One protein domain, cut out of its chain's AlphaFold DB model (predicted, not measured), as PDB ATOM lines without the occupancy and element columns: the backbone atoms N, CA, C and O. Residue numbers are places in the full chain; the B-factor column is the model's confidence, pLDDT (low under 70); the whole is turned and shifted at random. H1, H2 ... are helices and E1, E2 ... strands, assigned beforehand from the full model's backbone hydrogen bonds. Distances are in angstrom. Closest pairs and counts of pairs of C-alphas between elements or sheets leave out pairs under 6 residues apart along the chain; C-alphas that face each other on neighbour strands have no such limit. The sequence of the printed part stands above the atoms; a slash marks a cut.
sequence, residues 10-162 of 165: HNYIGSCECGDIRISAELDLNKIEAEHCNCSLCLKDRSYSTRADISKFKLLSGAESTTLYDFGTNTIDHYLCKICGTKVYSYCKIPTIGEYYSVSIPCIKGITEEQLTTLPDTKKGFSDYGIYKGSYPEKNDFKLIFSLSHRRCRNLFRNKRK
ATOM      1  N   HIS A  10      29.417 -36.247 -25.154       91.50
ATOM      2  CA  HIS A  10      30.734 -36.791 -24.800       91.50
ATOM      3  C   HIS A  10      31.639 -36.844 -26.024       91.50
ATOM      4  O   HIS A  10      31.169 -36.963 -27.153       91.50
ATOM      5  N   ASN A  11      32.953 -36.754 -25.817       94.94
ATOM      6  CA  ASN A  11      33.913 -36.880 -26.909       94.94
ATOM      7  C   ASN A  11      34.239 -38.353 -27.178       94.94
ATOM      8  O   ASN A  11      34.855 -39.021 -26.348       94.94
ATOM      9  N   TYR A  12      33.889 -38.823 -28.369       95.12
ATOM     10  CA  TYR A  12      34.104 -40.190 -28.821       95.12
ATOM     11  C   TYR A  12      35.215 -40.274 -29.858       95.12
ATOM     12  O   TYR A  12      35.403 -39.370 -30.672       95.12
ATOM     13  N   ILE A  13      35.913 -41.408 -29.853       97.38
ATOM     14  CA  ILE A  13      36.853 -41.786 -30.906       97.38
ATOM     15  C   ILE A  13      36.169 -42.783 -31.826       97.38
ATOM     16  O   ILE A  13      35.586 -43.759 -31.355       97.38
ATOM     17  N   GLY A  14      36.287 -42.557 -33.129       95.81
ATOM     18  CA  GLY A  14      35.849 -43.510 -34.142       95.81
ATOM     19  C   GLY A  14      36.955 -43.866 -35.122       95.81
ATOM     20  O   GLY A  14      37.935 -43.126 -35.261       95.81
ATOM     21  N   SER A  15      36.800 -44.992 -35.809       97.19
ATOM     22  CA  SER A  15      37.710 -45.434 -36.861       97.19
ATOM     23  C   SER A  15      37.016 -46.284 -37.919       97.19
ATOM     24  O   SER A  15      35.980 -46.885 -37.659       97.19
ATOM     25  N   CYS A  16      37.605 -46.362 -39.113       95.50
ATOM     26  CA  CYS A  16      37.248 -47.422 -40.061       95.50
ATOM     27  C   CYS A  16      37.712 -48.798 -39.555       95.50
ATOM     28  O   CYS A  16      38.538 -48.867 -38.644       95.50
ATOM     29  N   GLU A  17      37.274 -49.871 -40.217       91.94
ATOM     30  CA  GLU A  17      37.621 -51.255 -39.849       91.94
ATOM     31  C   GLU A  17      39.137 -51.494 -39.773       91.94
ATOM     32  O   GLU A  17      39.647 -52.045 -38.806       91.94
ATOM     33  N   CYS A  18      39.900 -50.993 -40.751       95.19
ATOM     34  CA  CYS A  18      41.361 -51.134 -40.746       95.19
ATOM     35  C   CYS A  18      42.095 -50.145 -39.816       95.19
ATOM     36  O   CYS A  18      43.318 -50.187 -39.718       95.19
ATOM     37  N   GLY A  19      41.377 -49.225 -39.162       95.38
ATOM     38  CA  GLY A  19      41.947 -48.257 -38.219       95.38
ATOM     39  C   GLY A  19      42.706 -47.065 -38.818       95.38
ATOM     40  O   GLY A  19      43.141 -46.200 -38.061       95.38
ATOM     41  N   ASP A  20      42.863 -46.982 -40.141       95.31
ATOM     42  CA  ASP A  20      43.675 -45.939 -40.783       95.31
ATOM     43  C   ASP A  20      43.018 -44.543 -40.722       95.31
ATOM     44  O   ASP A  20      43.634 -43.539 -40.341       95.31
ATOM     45  N   ILE A  21      41.711 -44.485 -41.000       97.56
ATOM     46  CA  ILE A  21      40.888 -43.310 -40.698       97.56
ATOM     47  C   ILE A  21      40.535 -43.334 -39.218       97.56
ATOM     48  O   ILE A  21      39.919 -44.291 -38.748       97.56
ATOM     49  N   ARG A  22      40.857 -42.247 -38.509       97.94
ATOM     50  CA  ARG A  22      40.460 -42.027 -37.112       97.94
ATOM     51  C   ARG A  22      39.879 -40.638 -36.945       97.94
ATOM     52  O   ARG A  22      40.425 -39.670 -37.471       97.94
ATOM     53  N   ILE A  23      38.805 -40.532 -36.178       98.19
ATOM     54  CA  ILE A  23      38.102 -39.277 -35.903       98.19
ATOM     55  C   ILE A  23      37.900 -39.080 -34.397       98.19
ATOM     56  O   ILE A  23      37.921 -40.040 -33.628       98.19
ATOM     57  N   SER A  24      37.678 -37.831 -33.999       97.50
ATOM     58  CA  SER A  24      37.145 -37.440 -32.695       97.50
ATOM     59  C   SER A  24      35.889 -36.615 -32.924       97.50
ATOM     60  O   SER A  24      35.915 -35.701 -33.752       97.50
ATOM     61  N   ALA A  25      34.813 -36.903 -32.203       96.50
ATOM     62  CA  ALA A  25      33.579 -36.135 -32.295       96.50
ATOM     63  C   ALA A  25      32.894 -36.015 -30.933       96.50
ATOM     64  O   ALA A  25      32.787 -37.003 -30.209       96.50
ATOM     65  N   GLU A  26      32.403 -34.822 -30.603       94.88
ATOM     66  CA  GLU A  26      31.478 -34.640 -29.481       94.88
ATOM     67  C   GLU A  26      30.065 -35.027 -29.931       94.88
ATOM     68  O   GLU A  26      29.504 -34.390 -30.823       94.88
ATOM     69  N   LEU A  27      29.512 -36.086 -29.341       90.56
ATOM     70  CA  LEU A  27      28.235 -36.683 -29.730       90.56
ATOM     71  C   LEU A  27      27.351 -36.867 -28.499       90.56
ATOM     72  O   LEU A  27      27.854 -37.162 -27.417       90.56
ATOM     73  N   ASP A  28      26.040 -36.735 -28.675       87.19
ATOM     74  CA  ASP A  28      25.052 -37.170 -27.686       87.19
ATOM     75  C   ASP A  28      24.475 -38.504 -28.155       87.19
ATOM     76  O   ASP A  28      23.635 -38.548 -29.059       87.19
ATOM     77  N   LEU A  29      24.989 -39.602 -27.593       79.88
ATOM     78  CA  LEU A  29      24.554 -40.937 -27.994       79.88
ATOM     79  C   LEU A  29      23.208 -41.345 -27.360       79.88
ATOM     80  O   LEU A  29      22.568 -42.277 -27.837       79.88
ATOM     81  N   ASN A  30      22.732 -40.626 -26.338       73.38
ATOM     82  CA  ASN A  30      21.410 -40.866 -25.745       73.38
ATOM     83  C   ASN A  30      20.277 -40.209 -26.530       73.38
ATOM     84  O   ASN A  30      19.129 -40.638 -26.437       73.38
ATOM     85  N   LYS A  31      20.595 -39.198 -27.342       66.25
ATOM     86  CA  LYS A  31      19.659 -38.561 -28.276       66.25
ATOM     87  C   LYS A  31      19.878 -38.997 -29.722       66.25
ATOM     88  O   LYS A  31      19.574 -38.230 -30.634       66.25
ATOM     89  N   ILE A  32      20.418 -40.200 -29.947       65.94
ATOM     90  CA  ILE A  32      20.548 -40.737 -31.306       65.94
ATOM     91  C   ILE A  32      19.149 -40.918 -31.880       65.94
ATOM     92  O   ILE A  32      18.460 -41.887 -31.590       65.94
ATOM     93  N   GLU A  33      18.761 -39.997 -32.747       56.62
ATOM     94  CA  GLU A  33      17.850 -40.310 -33.830       56.62
ATOM     95  C   GLU A  33      18.724 -40.948 -34.911       56.62
ATOM     96  O   GLU A  33      19.526 -40.259 -35.543       56.62
ATOM     97  N   ALA A  34      18.680 -42.277 -35.064       53.97
ATOM     98  CA  ALA A  34      19.365 -42.920 -36.177       53.97
ATOM     99  C   ALA A  34      18.745 -42.382 -37.468       53.97
ATOM    100  O   ALA A  34      17.650 -42.785 -37.849       53.97
ATOM    101  N   GLU A  35      19.424 -41.435 -38.116       56.88
ATOM    102  CA  GLU A  35      18.891 -40.759 -39.294       56.88
ATOM    103  C   GLU A  35      18.889 -41.707 -40.492       56.88
ATOM    104  O   GLU A  35      19.847 -41.793 -41.268       56.88
ATOM    105  N   HIS A  36      17.780 -42.424 -40.651       57.59
ATOM    106  CA  HIS A  36      17.518 -43.246 -41.819       57.59
ATOM    107  C   HIS A  36      17.016 -42.374 -42.960       57.59
ATOM    108  O   HIS A  36      15.818 -42.264 -43.232       57.59
ATOM    109  N   CYS A  37      17.965 -41.783 -43.680       62.25
ATOM    110  CA  CYS A  37      17.641 -41.155 -44.944       62.25
ATOM    111  C   CYS A  37      17.105 -42.199 -45.942       62.25
ATOM    112  O   CYS A  37      17.690 -43.264 -46.139       62.25
ATOM    113  N   ASN A  38      15.992 -41.879 -46.603       57.94
ATOM    114  CA  ASN A  38      15.311 -42.742 -47.572       57.94
ATOM    115  C   ASN A  38      15.862 -42.623 -49.007       57.94
ATOM    116  O   ASN A  38      15.285 -43.190 -49.936       57.94
ATOM    117  N   CYS A  39      16.964 -41.899 -49.222       64.38
ATOM    118  CA  CYS A  39      17.580 -41.830 -50.545       64.38
ATOM    119  C   CYS A  39      18.178 -43.187 -50.956       64.38
ATOM    120  O   CYS A  39      18.558 -44.010 -50.120       64.38
ATOM    121  N   SER A  40      18.314 -43.414 -52.265       69.56
ATOM    122  CA  SER A  40      18.775 -44.702 -52.806       69.56
ATOM    123  C   SER A  40      20.178 -45.125 -52.342       69.56
ATOM    124  O   SER A  40      20.475 -46.321 -52.347       69.56
ATOM    125  N   LEU A  41      21.038 -44.178 -51.939       74.88
ATOM    126  CA  LEU A  41      22.324 -44.485 -51.310       74.88
ATOM    127  C   LEU A  41      22.120 -44.990 -49.881       74.88
ATOM    128  O   LEU A  41      22.544 -46.096 -49.566       74.88
ATOM    129  N   CYS A  42      21.449 -44.209 -49.034       69.38
ATOM    130  CA  CYS A  42      21.260 -44.531 -47.620       69.38
ATOM    131  C   CYS A  42      20.443 -45.811 -47.408       69.38
ATOM    132  O   CYS A  42      20.756 -46.581 -46.502       69.38
ATOM    133  N   LEU A  43      19.482 -46.109 -48.292       71.19
ATOM    134  CA  LEU A  43      18.767 -47.390 -48.292       71.19
ATOM    135  C   LEU A  43      19.696 -48.591 -48.523       71.19
ATOM    136  O   LEU A  43      19.487 -49.648 -47.931       71.19
ATOM    137  N   LYS A  44      20.713 -48.445 -49.381       74.88
ATOM    138  CA  LYS A  44      21.682 -49.514 -49.680       74.88
ATOM    139  C   LYS A  44      22.778 -49.612 -48.626       74.88
ATOM    140  O   LYS A  44      23.217 -50.709 -48.315       74.88
ATOM    141  N   ASP A  45      23.200 -48.470 -48.100       73.94
ATOM    142  CA  ASP A  45      24.299 -48.363 -47.145       73.94
ATOM    143  C   ASP A  45      23.880 -48.742 -45.718       73.94
ATOM    144  O   ASP A  45      24.714 -49.147 -44.917       73.94
ATOM    145  N   ARG A  46      22.580 -48.622 -45.393       71.31
ATOM    146  CA  ARG A  46      22.003 -48.929 -44.068       71.31
ATOM    147  C   ARG A  46      22.824 -48.337 -42.911       71.31
ATOM    148  O   ARG A  46      22.959 -48.951 -41.857       71.31
ATOM    149  N   SER A  47      23.393 -47.147 -43.111       69.44
ATOM    150  CA  SER A  47      24.311 -46.555 -42.142       69.44
ATOM    151  C   SER A  47      23.555 -45.901 -40.991       69.44
ATOM    152  O   SER A  47      22.834 -44.928 -41.208       69.44
ATOM    153  N   TYR A  48      23.803 -46.364 -39.772       78.25
ATOM    154  CA  TYR A  48      23.440 -45.647 -38.553       78.25
ATOM    155  C   TYR A  48      24.413 -44.490 -38.358       78.25
ATOM    156  O   TYR A  48      25.626 -44.701 -38.298       78.25
ATOM    157  N   SER A  49      23.903 -43.263 -38.276       84.25
ATOM    158  CA  SER A  49      24.750 -42.092 -38.070       84.25
ATOM    159  C   SER A  49      24.129 -41.091 -37.110       84.25
ATOM    160  O   SER A  49      22.914 -41.066 -36.942       84.25
ATOM    161  N   THR A  50      24.979 -40.275 -36.496       86.12
ATOM    162  CA  THR A  50      24.583 -39.184 -35.602       86.12
ATOM    163  C   THR A  50      25.306 -37.893 -35.981       86.12
ATOM    164  O   THR A  50      26.358 -37.925 -36.628       86.12
ATOM    165  N   ARG A  51      24.731 -36.745 -35.614       89.12
ATOM    166  CA  ARG A  51      25.259 -35.424 -35.964       89.12
ATOM    167  C   ARG A  51      26.302 -34.954 -34.953       89.12
ATOM    168  O   ARG A  51      26.074 -34.977 -33.749       89.12
ATOM    169  N   ALA A  52      27.407 -34.440 -35.474       91.75
ATOM    170  CA  ALA A  52      28.414 -33.681 -34.755       91.75
ATOM    171  C   ALA A  52      28.446 -32.240 -35.282       91.75
ATOM    172  O   ALA A  52      28.462 -32.011 -36.498       91.75
ATOM    173  N   ASP A  53      28.523 -31.271 -34.370       92.50
ATOM    174  CA  ASP A  53      28.747 -29.869 -34.727       92.50
ATOM    175  C   ASP A  53      30.101 -29.710 -35.442       92.50
ATOM    176  O   ASP A  53      31.082 -30.370 -35.087       92.50
ATOM    177  N   ILE A  54      30.198 -28.789 -36.410       94.12
ATOM    178  CA  ILE A  54      31.431 -28.581 -37.201       94.12
ATOM    179  C   ILE A  54      32.646 -28.325 -36.304       94.12
ATOM    180  O   ILE A  54      33.724 -28.864 -36.540       94.12
ATOM    181  N   SER A  55      32.476 -27.514 -35.256       94.44
ATOM    182  CA  SER A  55      33.551 -27.154 -34.325       94.44
ATOM    183  C   SER A  55      33.958 -28.298 -33.389       94.44
ATOM    184  O   SER A  55      34.991 -28.214 -32.724       94.44
ATOM    185  N   LYS A  56      33.156 -29.364 -33.338       96.38
ATOM    186  CA  LYS A  56      33.298 -30.500 -32.429       96.38
ATOM    187  C   LYS A  56      33.701 -31.795 -33.124       96.38
ATOM    188  O   LYS A  56      33.834 -32.816 -32.457       96.38
ATOM    189  N   PHE A  57      33.943 -31.751 -34.431       97.25
ATOM    190  CA  PHE A  57      34.480 -32.857 -35.210       97.25
ATOM    191  C   PHE A  57      35.951 -32.619 -35.560       97.25
ATOM    192  O   PHE A  57      36.358 -31.513 -35.924       97.25
ATOM    193  N   LYS A  58      36.767 -33.674 -35.493       97.38
ATOM    194  CA  LYS A  58      38.168 -33.662 -35.925       97.38
ATOM    195  C   LYS A  58      38.522 -34.962 -36.632       97.38
ATOM    196  O   LYS A  58      38.335 -36.042 -36.078       97.38
ATOM    197  N   LEU A  59      39.138 -34.852 -37.805       97.12
ATOM    198  CA  LEU A  59      39.879 -35.955 -38.417       97.12
ATOM    199  C   LEU A  59      41.257 -36.045 -37.749       97.12
ATOM    200  O   LEU A  59      42.039 -35.098 -37.826       97.12
ATOM    201  N   LEU A  60      41.536 -37.159 -37.078       97.06
ATOM    202  CA  LEU A  60      42.793 -37.400 -36.366       97.06
ATOM    203  C   LEU A  60      43.855 -38.034 -37.275       97.06
ATOM    204  O   LEU A  60      45.027 -37.682 -37.177       97.06
ATOM    205  N   SER A  61      43.456 -38.954 -38.159       96.31
ATOM    206  CA  SER A  61      44.343 -39.618 -39.128       96.31
ATOM    207  C   SER A  61      43.577 -40.114 -40.358       96.31
ATOM    208  O   SER A  61      42.346 -40.124 -40.372       96.31
ATOM    209  N   GLY A  62      44.314 -40.532 -41.394       93.44
ATOM    210  CA  GLY A  62      43.750 -41.189 -42.577       93.44
ATOM    211  C   GLY A  62      43.245 -40.246 -43.667       93.44
ATOM    212  O   GLY A  62      42.476 -40.675 -44.522       93.44
ATOM    213  N   ALA A  63      43.676 -38.978 -43.684       92.44
ATOM    214  CA  ALA A  63      43.316 -38.028 -44.746       92.44
ATOM    215  C   ALA A  63      43.702 -38.541 -46.147       92.44
ATOM    216  O   ALA A  63      42.895 -38.479 -47.068       92.44
ATOM    217  N   GLU A  64      44.899 -39.118 -46.283       91.38
ATOM    218  CA  GLU A  64      45.386 -39.746 -47.522       91.38
ATOM    219  C   GLU A  64      44.609 -41.022 -47.879       91.38
ATOM    220  O   GLU A  64      44.536 -41.412 -49.044       91.38
ATOM    221  N   SER A  65      44.017 -41.678 -46.885       91.06
ATOM    222  CA  SER A  65      43.278 -42.937 -47.030       91.06
ATOM    223  C   SER A  65      41.772 -42.754 -47.118       91.06
ATOM    224  O   SER A  65      41.023 -43.726 -47.220       91.06
ATOM    225  N   THR A  66      41.334 -41.499 -47.125       91.81
ATOM    226  CA  THR A  66      39.944 -41.121 -47.303       91.81
ATOM    227  C   THR A  66      39.677 -40.871 -48.782       91.81
ATOM    228  O   THR A  66      40.379 -40.096 -49.430       91.81
ATOM    229  N   THR A  67      38.631 -41.498 -49.312       91.19
ATOM    230  CA  THR A  67      38.048 -41.148 -50.605       91.19
ATOM    231  C   THR A  67      36.706 -40.460 -50.400       91.19
ATOM    232  O   THR A  67      35.962 -40.783 -49.474       91.19
ATOM    233  N   LEU A  68      36.411 -39.507 -51.278       87.62
ATOM    234  CA  LEU A  68      35.137 -38.809 -51.327       87.62
ATOM    235  C   LEU A  68      34.209 -39.511 -52.319       87.62
ATOM    236  O   LEU A  68      34.601 -39.772 -53.457       87.62
ATOM    237  N   TYR A  69      32.985 -39.773 -51.883       82.81
ATOM    238  CA  TYR A  69      31.859 -40.119 -52.732       82.81
ATOM    239  C   TYR A  69      30.789 -39.036 -52.581       82.81
ATOM    240  O   TYR A  69      30.153 -38.916 -51.534       82.81
ATOM    241  N   ASP A  70      30.605 -38.236 -53.621       72.38
ATOM    242  CA  ASP A  70      29.498 -37.301 -53.765       72.38
ATOM    243  C   ASP A  70      28.576 -37.772 -54.900       72.38
ATOM    244  O   ASP A  70      28.981 -38.469 -55.835       72.38
ATOM    245  N   PHE A  71      27.285 -37.480 -54.774       66.94
ATOM    246  CA  PHE A  71      26.285 -37.829 -55.780       66.94
ATOM    247  C   PHE A  71      25.111 -36.842 -55.732       66.94
ATOM    248  O   PHE A  71      24.856 -36.192 -54.715       66.94
ATOM    249  N   GLY A  72      24.370 -36.732 -56.837       67.06
ATOM    250  CA  GLY A  72      23.165 -35.903 -56.903       67.06
ATOM    251  C   GLY A  72      23.445 -34.408 -56.714       67.06
ATOM    252  O   GLY A  72      24.238 -33.818 -57.443       67.06
ATOM    253  N   THR A  73      22.770 -33.779 -55.745       67.69
ATOM    254  CA  THR A  73      22.829 -32.328 -55.484       67.69
ATOM    255  C   THR A  73      24.120 -31.862 -54.805       67.69
ATOM    256  O   THR A  73      24.249 -30.675 -54.509       67.69
ATOM    257  N   ASN A  74      25.072 -32.767 -54.533       71.94
ATOM    258  CA  ASN A  74      26.333 -32.477 -53.833       71.94
ATOM    259  C   ASN A  74      26.119 -31.757 -52.486       71.94
ATOM    260  O   ASN A  74      26.875 -30.872 -52.092       71.94
ATOM    261  N   THR A  75      25.023 -32.105 -51.807       77.75
ATOM    262  CA  THR A  75      24.643 -31.585 -50.482       77.75
ATOM    263  C   THR A  75      25.342 -32.361 -49.363       77.75
ATOM    264  O   THR A  75      25.482 -31.852 -48.251       77.75
ATOM    265  N   ILE A  76      25.780 -33.590 -49.653       82.88
ATOM    266  CA  ILE A  76      26.505 -34.448 -48.723       82.88
ATOM    267  C   ILE A  76      27.752 -34.999 -49.410       82.88
ATOM    268  O   ILE A  76      27.668 -35.616 -50.471       82.88
ATOM    269  N   ASP A  77      28.884 -34.805 -48.748       89.06
ATOM    270  CA  ASP A  77      30.172 -35.389 -49.091       89.06
ATOM    271  C   ASP A  77      30.381 -36.634 -48.219       89.06
ATOM    272  O   ASP A  77      30.586 -36.509 -47.007       89.06
ATOM    273  N   HIS A  78      30.321 -37.839 -48.793       89.00
ATOM    274  CA  HIS A  78      30.546 -39.076 -48.042       89.00
ATOM    275  C   HIS A  78      32.026 -39.452 -48.036       89.00
ATOM    276  O   HIS A  78      32.638 -39.605 -49.091       89.00
ATOM    277  N   TYR A  79      32.602 -39.651 -46.850       92.31
ATOM    278  CA  TYR A  79      34.015 -39.976 -46.682       92.31
ATOM    279  C   TYR A  79      34.184 -41.447 -46.289       92.31
ATOM    280  O   TYR A  79      33.767 -41.884 -45.210       92.31
ATOM    281  N   LEU A  80      34.802 -42.214 -47.188       93.56
ATOM    282  CA  LEU A  80      35.008 -43.654 -47.058       93.56
ATOM    283  C   LEU A  80      36.495 -43.986 -46.998       93.56
ATOM    284  O   LEU A  80      37.329 -43.299 -47.586       93.56
ATOM    285  N   CYS A  81      36.834 -45.081 -46.326       93.12
ATOM    286  CA  CYS A  81      38.179 -45.629 -46.378       93.12
ATOM    287  C   CYS A  81      38.439 -46.277 -47.740       93.12
ATOM    288  O   CYS A  81      37.743 -47.215 -48.124       93.12
ATOM    289  N   LYS A  82      39.480 -45.836 -48.452       94.00
ATOM    290  CA  LYS A  82      39.882 -46.438 -49.736       94.00
ATOM    291  C   LYS A  82      40.485 -47.845 -49.593       94.00
ATOM    292  O   LYS A  82      40.661 -48.523 -50.597       94.00
ATOM    293  N   ILE A  83      40.831 -48.250 -48.366       94.00
ATOM    294  CA  ILE A  83      41.455 -49.544 -48.054       94.00
ATOM    295  C   ILE A  83      40.387 -50.591 -47.723       94.00
ATOM    296  O   ILE A  83      40.360 -51.645 -48.344       94.00
ATOM    297  N   CYS A  84      39.496 -50.306 -46.766       92.62
ATOM    298  CA  CYS A  84      38.492 -51.271 -46.292       92.62
ATOM    299  C   CYS A  84      37.046 -50.942 -46.698       92.62
ATOM    300  O   CYS A  84      36.132 -51.680 -46.350       92.62
ATOM    301  N   GLY A  85      36.802 -49.825 -47.389       90.25
ATOM    302  CA  GLY A  85      35.472 -49.433 -47.868       90.25
ATOM    303  C   GLY A  85      34.531 -48.844 -46.810       90.25
ATOM    304  O   GLY A  85      33.478 -48.327 -47.167       90.25
ATOM    305  N   THR A  86      34.888 -48.864 -45.520       91.56
ATOM    306  CA  THR A  86      34.029 -48.347 -44.442       91.56
ATOM    307  C   THR A  86      33.750 -46.849 -44.604       91.56
ATOM    308  O   THR A  86      34.688 -46.047 -44.659       91.56
ATOM    309  N   LYS A  87      32.471 -46.449 -44.611       92.31
ATOM    310  CA  LYS A  87      32.048 -45.044 -44.508       92.31
ATOM    311  C   LYS A  87      32.118 -44.585 -43.053       92.31
ATOM    312  O   LYS A  87      31.320 -45.022 -42.226       92.31
ATOM    313  N   VAL A  88      33.064 -43.699 -42.743       93.88
ATOM    314  CA  VAL A  88      33.333 -43.274 -41.356       93.88
ATOM    315  C   VAL A  88      32.544 -42.021 -40.995       93.88
ATOM    316  O   VAL A  88      31.971 -41.931 -39.911       93.88
ATOM    317  N   TYR A  89      32.502 -41.047 -41.902       94.50
ATOM    318  CA  TYR A  89      31.793 -39.793 -41.685       94.50
ATOM    319  C   TYR A  89      31.309 -39.194 -43.005       94.50
ATOM    320  O   TYR A  89      31.641 -39.655 -44.098       94.50
ATOM    321  N   SER A  90      30.468 -38.174 -42.926       92.00
ATOM    322  CA  SER A  90      30.028 -37.375 -44.067       92.00
ATOM    323  C   SER A  90      29.960 -35.908 -43.663       92.00
ATOM    324  O   SER A  90      29.637 -35.606 -42.517       92.00
ATOM    325  N   TYR A  91      30.282 -35.001 -44.579       91.88
ATOM    326  CA  TYR A  91      30.043 -33.574 -44.382       91.88
ATOM    327  C   TYR A  91      28.718 -33.205 -45.042       91.88
ATOM    328  O   TYR A  91      28.541 -33.430 -46.236       91.88
ATOM    329  N   CYS A  92      27.789 -32.666 -44.261       87.25
ATOM    330  CA  CYS A  92      26.450 -32.315 -44.708       87.25
ATOM    331  C   CYS A  92      26.319 -30.794 -44.751       87.25
ATOM    332  O   CYS A  92      26.578 -30.123 -43.754       87.25
ATOM    333  N   LYS A  93      25.866 -30.252 -45.884       85.50
ATOM    334  CA  LYS A  93      25.526 -28.836 -46.051       85.50
ATOM    335  C   LYS A  93      24.091 -28.717 -46.536       85.50
ATOM    336  O   LYS A  93      23.832 -28.668 -47.734       85.50
ATOM    337  N   ILE A  94      23.154 -28.680 -45.597       81.38
ATOM    338  CA  ILE A  94      21.722 -28.697 -45.890       81.38
ATOM    339  C   ILE A  94      21.145 -27.295 -45.658       81.38
ATOM    340  O   ILE A  94      21.235 -26.803 -44.538       81.38
ATOM    341  N   PRO A  95      20.495 -26.645 -46.643       77.44
ATOM    342  CA  PRO A  95      20.003 -25.271 -46.487       77.44
ATOM    343  C   PRO A  95      19.056 -25.037 -45.299       77.44
ATOM    344  O   PRO A  95      19.098 -23.973 -44.693       77.44
ATOM    345  N   THR A  96      18.215 -26.017 -44.958       76.56
ATOM    346  CA  THR A  96      17.213 -25.902 -43.883       76.56
ATOM    347  C   THR A  96      17.744 -26.252 -42.493       76.56
ATOM    348  O   THR A  96      17.133 -25.863 -41.503       76.56
ATOM    349  N   ILE A  97      18.861 -26.981 -42.405       81.25
ATOM    350  CA  ILE A  97      19.418 -27.501 -41.140       81.25
ATOM    351  C   ILE A  97      20.746 -26.816 -40.795       81.25
ATOM    352  O   ILE A  97      21.073 -26.646 -39.625       81.25
ATOM    353  N   GLY A  98      21.506 -26.401 -41.808       86.94
ATOM    354  CA  GLY A  98      22.859 -25.882 -41.684       86.94
ATOM    355  C   GLY A  98      23.925 -26.907 -42.071       86.94
ATOM    356  O   GLY A  98      23.678 -27.878 -42.793       86.94
ATOM    357  N   GLU A  99      25.144 -26.645 -41.611       92.12
ATOM    358  CA  GLU A  99      26.326 -27.459 -41.885       92.12
ATOM    359  C   GLU A  99      26.700 -28.294 -40.651       92.12
ATOM    360  O   GLU A  99      26.720 -27.781 -39.532       92.12
ATOM    361  N   TYR A 100      26.991 -29.582 -40.841       91.31
ATOM    362  CA  TYR A 100      27.370 -30.506 -39.764       91.31
ATOM    363  C   TYR A 100      28.142 -31.715 -40.302       91.31
ATOM    364  O   TYR A 100      28.154 -31.980 -41.507       91.31
ATOM    365  N   TYR A 101      28.771 -32.475 -39.406       93.56
ATOM    366  CA  TYR A 101      29.318 -33.790 -39.736       93.56
ATOM    367  C   TYR A 101      28.360 -34.890 -39.291       93.56
ATOM    368  O   TYR A 101      27.906 -34.905 -38.153       93.56
ATOM    369  N   SER A 102      28.064 -35.832 -40.177       91.19
ATOM    370  CA  SER A 102      27.401 -37.088 -39.832       91.19
ATOM    371  C   SER A 102      28.477 -38.135 -39.545       91.19
ATOM    372  O   SER A 102      29.348 -38.372 -40.382       91.19
ATOM    373  N   VAL A 103      28.458 -38.730 -38.354       92.44
ATOM    374  CA  VAL A 103      29.410 -39.757 -37.911       92.44
ATOM    375  C   VAL A 103      28.722 -41.111 -37.904       92.44
ATOM    376  O   VAL A 103      27.655 -41.255 -37.314       92.44
ATOM    377  N   SER A 104      29.342 -42.107 -38.539       91.44
ATOM    378  CA  SER A 104      28.859 -43.488 -38.538       91.44
ATOM    379  C   SER A 104      28.989 -44.089 -37.137       91.44
ATOM    380  O   SER A 104      30.096 -44.216 -36.613       91.44
ATOM    381  N   ILE A 105      27.867 -44.452 -36.516       88.56
ATOM    382  CA  ILE A 105      27.828 -44.964 -35.138       88.56
ATOM    383  C   ILE A 105      28.579 -46.299 -34.996       88.56
ATOM    384  O   ILE A 105      29.343 -46.423 -34.042       88.56
ATOM    385  N   PRO A 106      28.480 -47.261 -35.940       88.88
ATOM    386  CA  PRO A 106      29.261 -48.499 -35.874       88.88
ATOM    387  C   PRO A 106      30.779 -48.277 -35.899       88.88
ATOM    388  O   PRO A 106      31.535 -49.150 -35.499       88.88
ATOM    389  N   CYS A 107      31.238 -47.111 -36.369       92.69
ATOM    390  CA  CYS A 107      32.656 -46.756 -36.355       92.69
ATOM    391  C   CYS A 107      33.122 -46.216 -34.995       92.69
ATOM    392  O   CYS A 107      34.319 -45.998 -34.821       92.69
ATOM    393  N   ILE A 108      32.221 -45.944 -34.044       92.44
ATOM    394  CA  ILE A 108      32.569 -45.414 -32.721       92.44
ATOM    395  C   ILE A 108      33.109 -46.544 -31.844       92.44
ATOM    396  O   ILE A 108      32.469 -47.577 -31.647       92.44
ATOM    397  N   LYS A 109      34.291 -46.331 -31.262       89.38
ATOM    398  CA  LYS A 109      34.924 -47.313 -30.384       89.38
ATOM    399  C   LYS A 109      34.083 -47.531 -29.123       89.38
ATOM    400  O   LYS A 109      33.737 -46.575 -28.436       89.38
ATOM    401  N   GLY A 110      33.865 -48.796 -28.777       83.50
ATOM    402  CA  GLY A 110      33.170 -49.193 -27.549       83.50
ATOM    403  C   GLY A 110      31.654 -49.309 -27.690       83.50
ATOM    404  O   GLY A 110      31.004 -49.626 -26.700       83.50
ATOM    405  N   ILE A 111      31.105 -49.094 -28.891       82.81
ATOM    406  CA  ILE A 111      29.712 -49.427 -29.195       82.81
ATOM    407  C   ILE A 111      29.590 -50.930 -29.456       82.81
ATOM    408  O   ILE A 111      30.352 -51.491 -30.244       82.81
ATOM    409  N   THR A 112      28.640 -51.580 -28.788       79.12
ATOM    410  CA  THR A 112      28.348 -53.010 -28.948       79.12
ATOM    411  C   THR A 112      27.250 -53.255 -29.984       79.12
ATOM    412  O   THR A 112      26.450 -52.373 -30.299       79.12
ATOM    413  N   GLU A 113      27.168 -54.481 -30.504       72.75
ATOM    414  CA  GLU A 113      26.087 -54.897 -31.410       72.75
ATOM    415  C   GLU A 113      24.698 -54.769 -30.757       72.75
ATOM    416  O   GLU A 113      23.745 -54.296 -31.378       72.75
ATOM    417  N   GLU A 114      24.588 -55.111 -29.472       73.00
ATOM    418  CA  GLU A 114      23.360 -54.929 -28.690       73.00
ATOM    419  C   GLU A 114      22.952 -53.448 -28.627       73.00
ATOM    420  O   GLU A 114      21.786 -53.106 -28.816       73.00
ATOM    421  N   GLN A 115      23.914 -52.538 -28.449       74.75
ATOM    422  CA  GLN A 115      23.638 -51.101 -28.471       74.75
ATOM    423  C   GLN A 115      23.191 -50.623 -29.857       74.75
ATOM    424  O   GLN A 115      22.288 -49.802 -29.938       74.75
ATOM    425  N   LEU A 116      23.768 -51.148 -30.946       72.75
ATOM    426  CA  LEU A 116      23.365 -50.795 -32.317       72.75
ATOM    427  C   LEU A 116      21.953 -51.276 -32.663       72.75
ATOM    428  O   LEU A 116      21.188 -50.542 -33.284       72.75
ATOM    429  N   THR A 117      21.604 -52.501 -32.269       69.19
ATOM    430  CA  THR A 117      20.296 -53.109 -32.568       69.19
ATOM    431  C   THR A 117      19.151 -52.498 -31.763       69.19
ATOM    432  O   THR A 117      17.991 -52.614 -32.157       69.19
ATOM    433  N   THR A 118      19.472 -51.820 -30.661       70.19
ATOM    434  CA  THR A 118      18.506 -51.156 -29.776       70.19
ATOM    435  C   THR A 118      18.375 -49.653 -30.026       70.19
ATOM    436  O   THR A 118      17.548 -49.006 -29.378       70.19
ATOM    437  N   LEU A 119      19.141 -49.084 -30.968       68.19
ATOM    438  CA  LEU A 119      18.985 -47.683 -31.359       68.19
ATOM    439  C   LEU A 119      17.560 -47.427 -31.876       68.19
ATOM    440  O   LEU A 119      17.052 -48.215 -32.679       68.19
ATOM    441  N   PRO A 120      16.911 -46.320 -31.470       63.56
ATOM    442  CA  PRO A 120      15.594 -45.989 -31.988       63.56
ATOM    443  C   PRO A 120      15.674 -45.698 -33.492       63.56
ATOM    444  O   PRO A 120      16.305 -44.731 -33.930       63.56
ATOM    445  N   ASP A 121      15.011 -46.543 -34.288       58.03
ATOM    446  CA  ASP A 121      14.851 -46.362 -35.733       58.03
ATOM    447  C   ASP A 121      13.889 -45.193 -35.981       58.03
ATOM    448  O   ASP A 121      12.663 -45.324 -35.959       58.03
ATOM    449  N   THR A 122      14.463 -44.009 -36.174       56.84
ATOM    450  CA  THR A 122      13.723 -42.816 -36.574       56.84
ATOM    451  C   THR A 122      13.903 -42.641 -38.073       56.84
ATOM    452  O   THR A 122      14.877 -42.081 -38.567       56.84
ATOM    453  N   LYS A 123      12.921 -43.130 -38.832       51.44
ATOM    454  CA  LYS A 123      12.856 -42.918 -40.280       51.44
ATOM    455  C   LYS A 123      12.577 -41.446 -40.573       51.44
ATOM    456  O   LYS A 123      11.422 -41.051 -40.684       51.44
ATOM    457  N   LYS A 124      13.640 -40.645 -40.666       50.66
ATOM    458  CA  LYS A 124      13.605 -39.262 -41.151       50.66
ATOM    459  C   LYS A 124      14.518 -39.121 -42.370       50.66
ATOM    460  O   LYS A 124      15.733 -39.293 -42.283       50.66
ATOM    461  N   GLY A 125      13.926 -38.816 -43.519       47.12
ATOM    462  CA  GLY A 125      14.595 -38.587 -44.798       47.12
ATOM    463  C   GLY A 125      14.569 -37.131 -45.258       47.12
ATOM    464  O   GLY A 125      13.995 -36.257 -44.617       47.12
ATOM    465  N   PHE A 126      15.180 -36.858 -46.417       42.78
ATOM    466  CA  PHE A 126      15.204 -35.513 -47.020       42.78
ATOM    467  C   PHE A 126      13.801 -34.910 -47.215       42.78
ATOM    468  O   PHE A 126      13.643 -33.691 -47.131       42.78
ATOM    469  N   SER A 127      12.794 -35.756 -47.456       42.88
ATOM    470  CA  SER A 127      11.382 -35.372 -47.539       42.88
ATOM    471  C   SER A 127      10.854 -34.786 -46.230       42.88
ATOM    472  O   SER A 127      10.120 -33.802 -46.255       42.88
ATOM    473  N   ASP A 128      11.280 -35.336 -45.093       49.31
ATOM    474  CA  ASP A 128      10.782 -34.960 -43.764       49.31
ATOM    475  C   ASP A 128      11.400 -33.644 -43.279       49.31
ATOM    476  O   ASP A 128      10.798 -32.910 -42.502       49.31
ATOM    477  N   TYR A 129      12.576 -33.295 -43.808       47.53
ATOM    478  CA  TYR A 129      13.231 -32.003 -43.590       47.53
ATOM    479  C   TYR A 129      12.859 -30.941 -44.640       47.53
ATOM    480  O   TYR A 129      13.462 -29.864 -44.670       47.53
ATOM    481  N   GLY A 130      11.904 -31.242 -45.529       45.28
ATOM    482  CA  GLY A 130      11.453 -30.331 -46.585       45.28
ATOM    483  C   GLY A 130      12.523 -30.000 -47.631       45.28
ATOM    484  O   GLY A 130      12.380 -29.029 -48.370       45.28
ATOM    485  N   ILE A 131      13.602 -30.787 -47.698       42.38
ATOM    486  CA  ILE A 131      14.749 -30.551 -48.586       42.38
ATOM    487  C   ILE A 131      14.420 -30.992 -50.021       42.38
ATOM    488  O   ILE A 131      15.036 -30.520 -50.973       42.38
ATOM    489  N   TYR A 132      13.425 -31.871 -50.194       40.69
ATOM    490  CA  TYR A 132      13.000 -32.372 -51.500       40.69
ATOM    491  C   TYR A 132      11.469 -32.507 -51.583       40.69
ATOM    492  O   TYR A 132      10.853 -33.130 -50.721       40.69
ATOM    493  N   LYS A 133      10.850 -31.963 -52.643       37.78
ATOM    494  CA  LYS A 133       9.448 -32.224 -53.023       37.78
ATOM    495  C   LYS A 133       9.420 -33.225 -54.187       37.78
ATOM    496  O   LYS A 133       9.275 -32.819 -55.333       37.78
ATOM    497  N   GLY A 134       9.614 -34.518 -53.918       40.31
ATOM    498  CA  GLY A 134       9.501 -35.565 -54.946       40.31
ATOM    499  C   GLY A 134      10.278 -36.852 -54.656       40.31
ATOM    500  O   GLY A 134      11.070 -36.920 -53.718       40.31
ATOM    501  N   SER A 135      10.047 -37.881 -55.472       40.00
ATOM    502  CA  SER A 135      10.840 -39.114 -55.512       40.00
ATOM    503  C   SER A 135      12.215 -38.866 -56.155       40.00
ATOM    504  O   SER A 135      12.357 -38.051 -57.067       40.00
ATOM    505  N   TYR A 136      13.251 -39.546 -55.652       41.72
ATOM    506  CA  TYR A 136      14.628 -39.431 -56.147       41.72
ATOM    507  C   TYR A 136      14.716 -39.926 -57.609       41.72
ATOM    508  O   TYR A 136      14.193 -41.007 -57.884       41.72
ATOM    509  N   PRO A 137      15.367 -39.206 -58.545       37.50
ATOM    510  CA  PRO A 137      15.505 -39.678 -59.923       37.50
ATOM    511  C   PRO A 137      16.370 -40.946 -59.979       37.50
ATOM    512  O   PRO A 137      17.428 -41.020 -59.348       37.50
ATOM    513  N   GLU A 138      15.911 -41.964 -60.710       37.44
ATOM    514  CA  GLU A 138      16.640 -43.225 -60.841       37.44
ATOM    515  C   GLU A 138      17.998 -43.056 -61.546       37.44
ATOM    516  O   GLU A 138      18.203 -42.213 -62.419       37.44
ATOM    517  N   LYS A 139      18.945 -43.883 -61.094       44.16
ATOM    518  CA  LYS A 139      20.365 -43.946 -61.457       44.16
ATOM    519  C   LYS A 139      20.583 -44.108 -62.961       44.16
ATOM    520  O   LYS A 139      20.213 -45.149 -63.485       44.16
ATOM    521  N   ASN A 140      21.325 -43.196 -63.596       33.81
ATOM    522  CA  ASN A 140      21.902 -43.474 -64.918       33.81
ATOM    523  C   ASN A 140      23.238 -42.781 -65.251       33.81
ATOM    524  O   ASN A 140      23.515 -42.573 -66.419       33.81
ATOM    525  N   ASP A 141      24.121 -42.498 -64.282       39.72
ATOM    526  CA  ASP A 141      25.486 -42.037 -64.612       39.72
ATOM    527  C   ASP A 141      26.545 -42.496 -63.594       39.72
ATOM    528  O   ASP A 141      27.055 -41.742 -62.769       39.72
ATOM    529  N   PHE A 142      26.911 -43.779 -63.654       35.47
ATOM    530  CA  PHE A 142      28.007 -44.351 -62.853       35.47
ATOM    531  C   PHE A 142      29.413 -44.077 -63.425       35.47
ATOM    532  O   PHE A 142      30.403 -44.460 -62.805       35.47
ATOM    533  N   LYS A 143      29.541 -43.433 -64.597       32.31
ATOM    534  CA  LYS A 143      30.816 -43.378 -65.342       32.31
ATOM    535  C   LYS A 143      31.639 -42.087 -65.236       32.31
ATOM    536  O   LYS A 143      32.755 -42.093 -65.745       32.31
ATOM    537  N   LEU A 144      31.194 -41.021 -64.560       29.53
ATOM    538  CA  LEU A 144      31.939 -39.742 -64.570       29.53
ATOM    539  C   LEU A 144      32.663 -39.332 -63.273       29.53
ATOM    540  O   LEU A 144      33.465 -38.400 -63.310       29.53
ATOM    541  N   ILE A 145      32.438 -39.994 -62.134       33.16
ATOM    542  CA  ILE A 145      32.801 -39.399 -60.828       33.16
ATOM    543  C   ILE A 145      34.217 -39.772 -60.345       33.16
ATOM    544  O   ILE A 145      34.808 -39.043 -59.558       33.16
ATOM    545  N   PHE A 146      34.858 -40.814 -60.886       27.50
ATOM    546  CA  PHE A 146      36.210 -41.197 -60.441       27.50
ATOM    547  C   PHE A 146      37.325 -40.209 -60.845       27.50
ATOM    548  O   PHE A 146      38.382 -40.184 -60.214       27.50
ATOM    549  N   SER A 147      37.122 -39.373 -61.871       28.64
ATOM    550  CA  SER A 147      38.184 -38.518 -62.430       28.64
ATOM    551  C   SER A 147      38.180 -37.067 -61.924       28.64
ATOM    552  O   SER A 147      39.188 -36.369 -62.065       28.64
ATOM    553  N   LEU A 148      37.093 -36.594 -61.302       27.88
ATOM    554  CA  LEU A 148      36.923 -35.174 -60.948       27.88
ATOM    555  C   LEU A 148      37.171 -34.859 -59.460       27.88
ATOM    556  O   LEU A 148      37.594 -33.741 -59.139       27.88
ATOM    557  N   SER A 149      37.039 -35.837 -58.558       34.53
ATOM    558  CA  SER A 149      37.178 -35.654 -57.098       34.53
ATOM    559  C   SER A 149      38.601 -35.274 -56.648       34.53
ATOM    560  O   SER A 149      38.794 -34.701 -55.576       34.53
ATOM    561  N   HIS A 150      39.614 -35.478 -57.499       30.84
ATOM    562  CA  HIS A 150      40.999 -35.073 -57.222       30.84
ATOM    563  C   HIS A 150      41.248 -33.555 -57.347       30.84
ATOM    564  O   HIS A 150      42.204 -33.041 -56.762       30.84
ATOM    565  N   ARG A 151      40.413 -32.788 -58.071       31.22
ATOM    566  CA  ARG A 151      40.644 -31.335 -58.243       31.22
ATOM    567  C   ARG A 151      40.159 -30.498 -57.057       31.22
ATOM    568  O   ARG A 151      40.783 -29.482 -56.749       31.22
ATOM    569  N   ARG A 152      39.092 -30.916 -56.365       32.41
ATOM    570  CA  ARG A 152      38.492 -30.137 -55.264       32.41
ATOM    571  C   ARG A 152      39.259 -30.279 -53.945       32.41
ATOM    572  O   ARG A 152      39.524 -29.262 -53.305       32.41
ATOM    573  N   CYS A 153      39.758 -31.479 -53.626       32.41
ATOM    574  CA  CYS A 153      40.703 -31.676 -52.518       32.41
ATOM    575  C   CYS A 153      41.957 -30.804 -52.697       32.41
ATOM    576  O   CYS A 153      42.342 -30.060 -51.796       32.41
ATOM    577  N   ARG A 154      42.550 -30.779 -53.900       32.88
ATOM    578  CA  ARG A 154      43.790 -30.028 -54.165       32.88
ATOM    579  C   ARG A 154      43.666 -28.515 -53.915       32.88
ATOM    580  O   ARG A 154      44.647 -27.882 -53.521       32.88
ATOM    581  N   ASN A 155      42.474 -27.938 -54.089       31.83
ATOM    582  CA  ASN A 155      42.231 -26.510 -53.863       31.83
ATOM    583  C   ASN A 155      41.958 -26.159 -52.390       31.83
ATOM    584  O   ASN A 155      42.419 -25.113 -51.933       31.83
ATOM    585  N   LEU A 156      41.316 -27.044 -51.617       38.69
ATOM    586  CA  LEU A 156      41.197 -26.879 -50.160       38.69
ATOM    587  C   LEU A 156      42.563 -27.021 -49.458       38.69
ATOM    588  O   LEU A 156      42.861 -26.264 -48.533       38.69
ATOM    589  N   PHE A 157      43.447 -27.897 -49.953       36.16
ATOM    590  CA  PHE A 157      44.808 -28.048 -49.418       36.16
ATOM    591  C   PHE A 157      45.776 -26.916 -49.824       36.16
ATOM    592  O   PHE A 157      46.634 -26.540 -49.022       36.16
ATOM    593  N   ARG A 158      45.637 -26.294 -51.012       33.81
ATOM    594  CA  ARG A 158      46.486 -25.140 -51.408       33.81
ATOM    595  C   ARG A 158      46.263 -23.898 -50.542       33.81
ATOM    596  O   ARG A 158      47.217 -23.152 -50.328       33.81
ATOM    597  N   ASN A 159      45.059 -23.690 -50.006       34.16
ATOM    598  CA  ASN A 159      44.757 -22.510 -49.188       34.16
ATOM    599  C   ASN A 159      45.226 -22.612 -47.727       34.16
ATOM    600  O   ASN A 159      45.382 -21.577 -47.082       34.16
ATOM    601  N   LYS A 160      45.543 -23.810 -47.211       38.84
ATOM    602  CA  LYS A 160      46.144 -23.960 -45.870       38.84
ATOM    603  C   LYS A 160      47.669 -23.795 -45.840       38.84
ATOM    604  O   LYS A 160      48.204 -23.456 -44.793       38.84
ATOM    605  N   ARG A 161      48.379 -23.946 -46.969       31.78
ATOM    606  CA  ARG A 161      49.840 -23.706 -47.041       31.78
ATOM    607  C   ARG A 161      50.245 -22.228 -47.134       31.78
ATOM    608  O   ARG A 161      51.424 -21.935 -47.007       31.78
ATOM    609  N   LYS A 162      49.306 -21.297 -47.340       34.78
ATOM    610  CA  LYS A 162      49.594 -19.855 -47.502       34.78
ATOM    611  C   LYS A 162      49.344 -18.994 -46.253       34.78
ATOM    612  O   LYS A 162      49.359 -17.778 -46.367       34.78
TER     613      LYS A 162
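What this domain is: This is residues 10 to 162 of the 165 residues of the protein "Glutathione-dependent formaldehyde-activating" of Polysphondylium pallidum (strain ATCC 26659 / Pp 5 / PN500) (UniProt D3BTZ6). Two small antiparallel sheets stand partly face to face as a sandwich with crossed strands, a strongly twisted sheet in the order E3 E8 E7 E6 E5 and a smaller one in the order E1 E2 E4. The short helices H1 and H2 lie off both sheets, and residues 118 to 148, with no named element, swing round outside them to H3, which grazes the larger sheet beside E5 before residues 154 to 162 stick out free. The 153 printed residues run E1 E2 H1 E3 E4 E5 E6 E7 E8 H2 H3, three named helices and eight named strands; the class is mixed, helices and strands, with 71 residues, under half, in named elements. The whole is compact, with a radius of gyration of the C-alphas of 15.7 A and spans of 42 by 38 by 28 A.

How they stand to each other: E1, residues 10 to 15, and E2, residues 22 to 28, form a hairpin, with N 12 and O 25 2.8 A apart. E4, residues 57 to 61, is antiparallel to E2, with N 24 and O 58 at 2.8 A. E3, residues 49 to 52, is an edge strand of the other sheet and pairs with E8, residues 98 to 104, through N 52 and O 101 at 2.8 A. E5, residues 66 to 70, E6, residues 76 to 81, E7, residues 87 to 94, and E8 are a meander, each strand the antiparallel neighbour of the one before; N 69 and O 78 are 2.8 A apart, N 77 and O 91 2.9 A, and N 90 and O 102 2.8 A. The parts of the two sheets that face each other are 10.0 A centre to centre, with the strands of the one sheet at 51 degrees to those of the other; the closest C-alphas of E2 and E3 are those of Leu 27 and Ala 52, 5.9 A apart. H1, residues 40 to 45, and H2, residues 113 to 117, are on neither sheet. H3, residues 149 to 160, only grazes the larger sheet; its closest C-alpha to E5 is that of Ser 149, 6.9 A from that of Leu 68. Every O i to N i+4 pair is within hydrogen-bond range in H2, 1 of 2 in H1 and 3 of 8 in H3, where 3 of 9 O i to N i+3 pairs are.

Where its parts are: E1 begins at C-alpha 10, (30.734, -36.791, -24.800). E7, the longest strand, spans 19.4 A from C-alpha 87 at (32.048, -45.044, -44.508). H3 spans 18.5 A and ends at C-alpha 160, (46.144, -23.960, -45.870).

The domain as a whole: The C-alphas farthest apart, of Glu 114 and Lys 162, are 47.7 A apart. The printed part has no cut; the links E2 to H1 and H2 to H3 are long. The mean pLDDT of the printed part is 71.8, and 60 residues are under 70, among them 31 to 40 and 119 to 162.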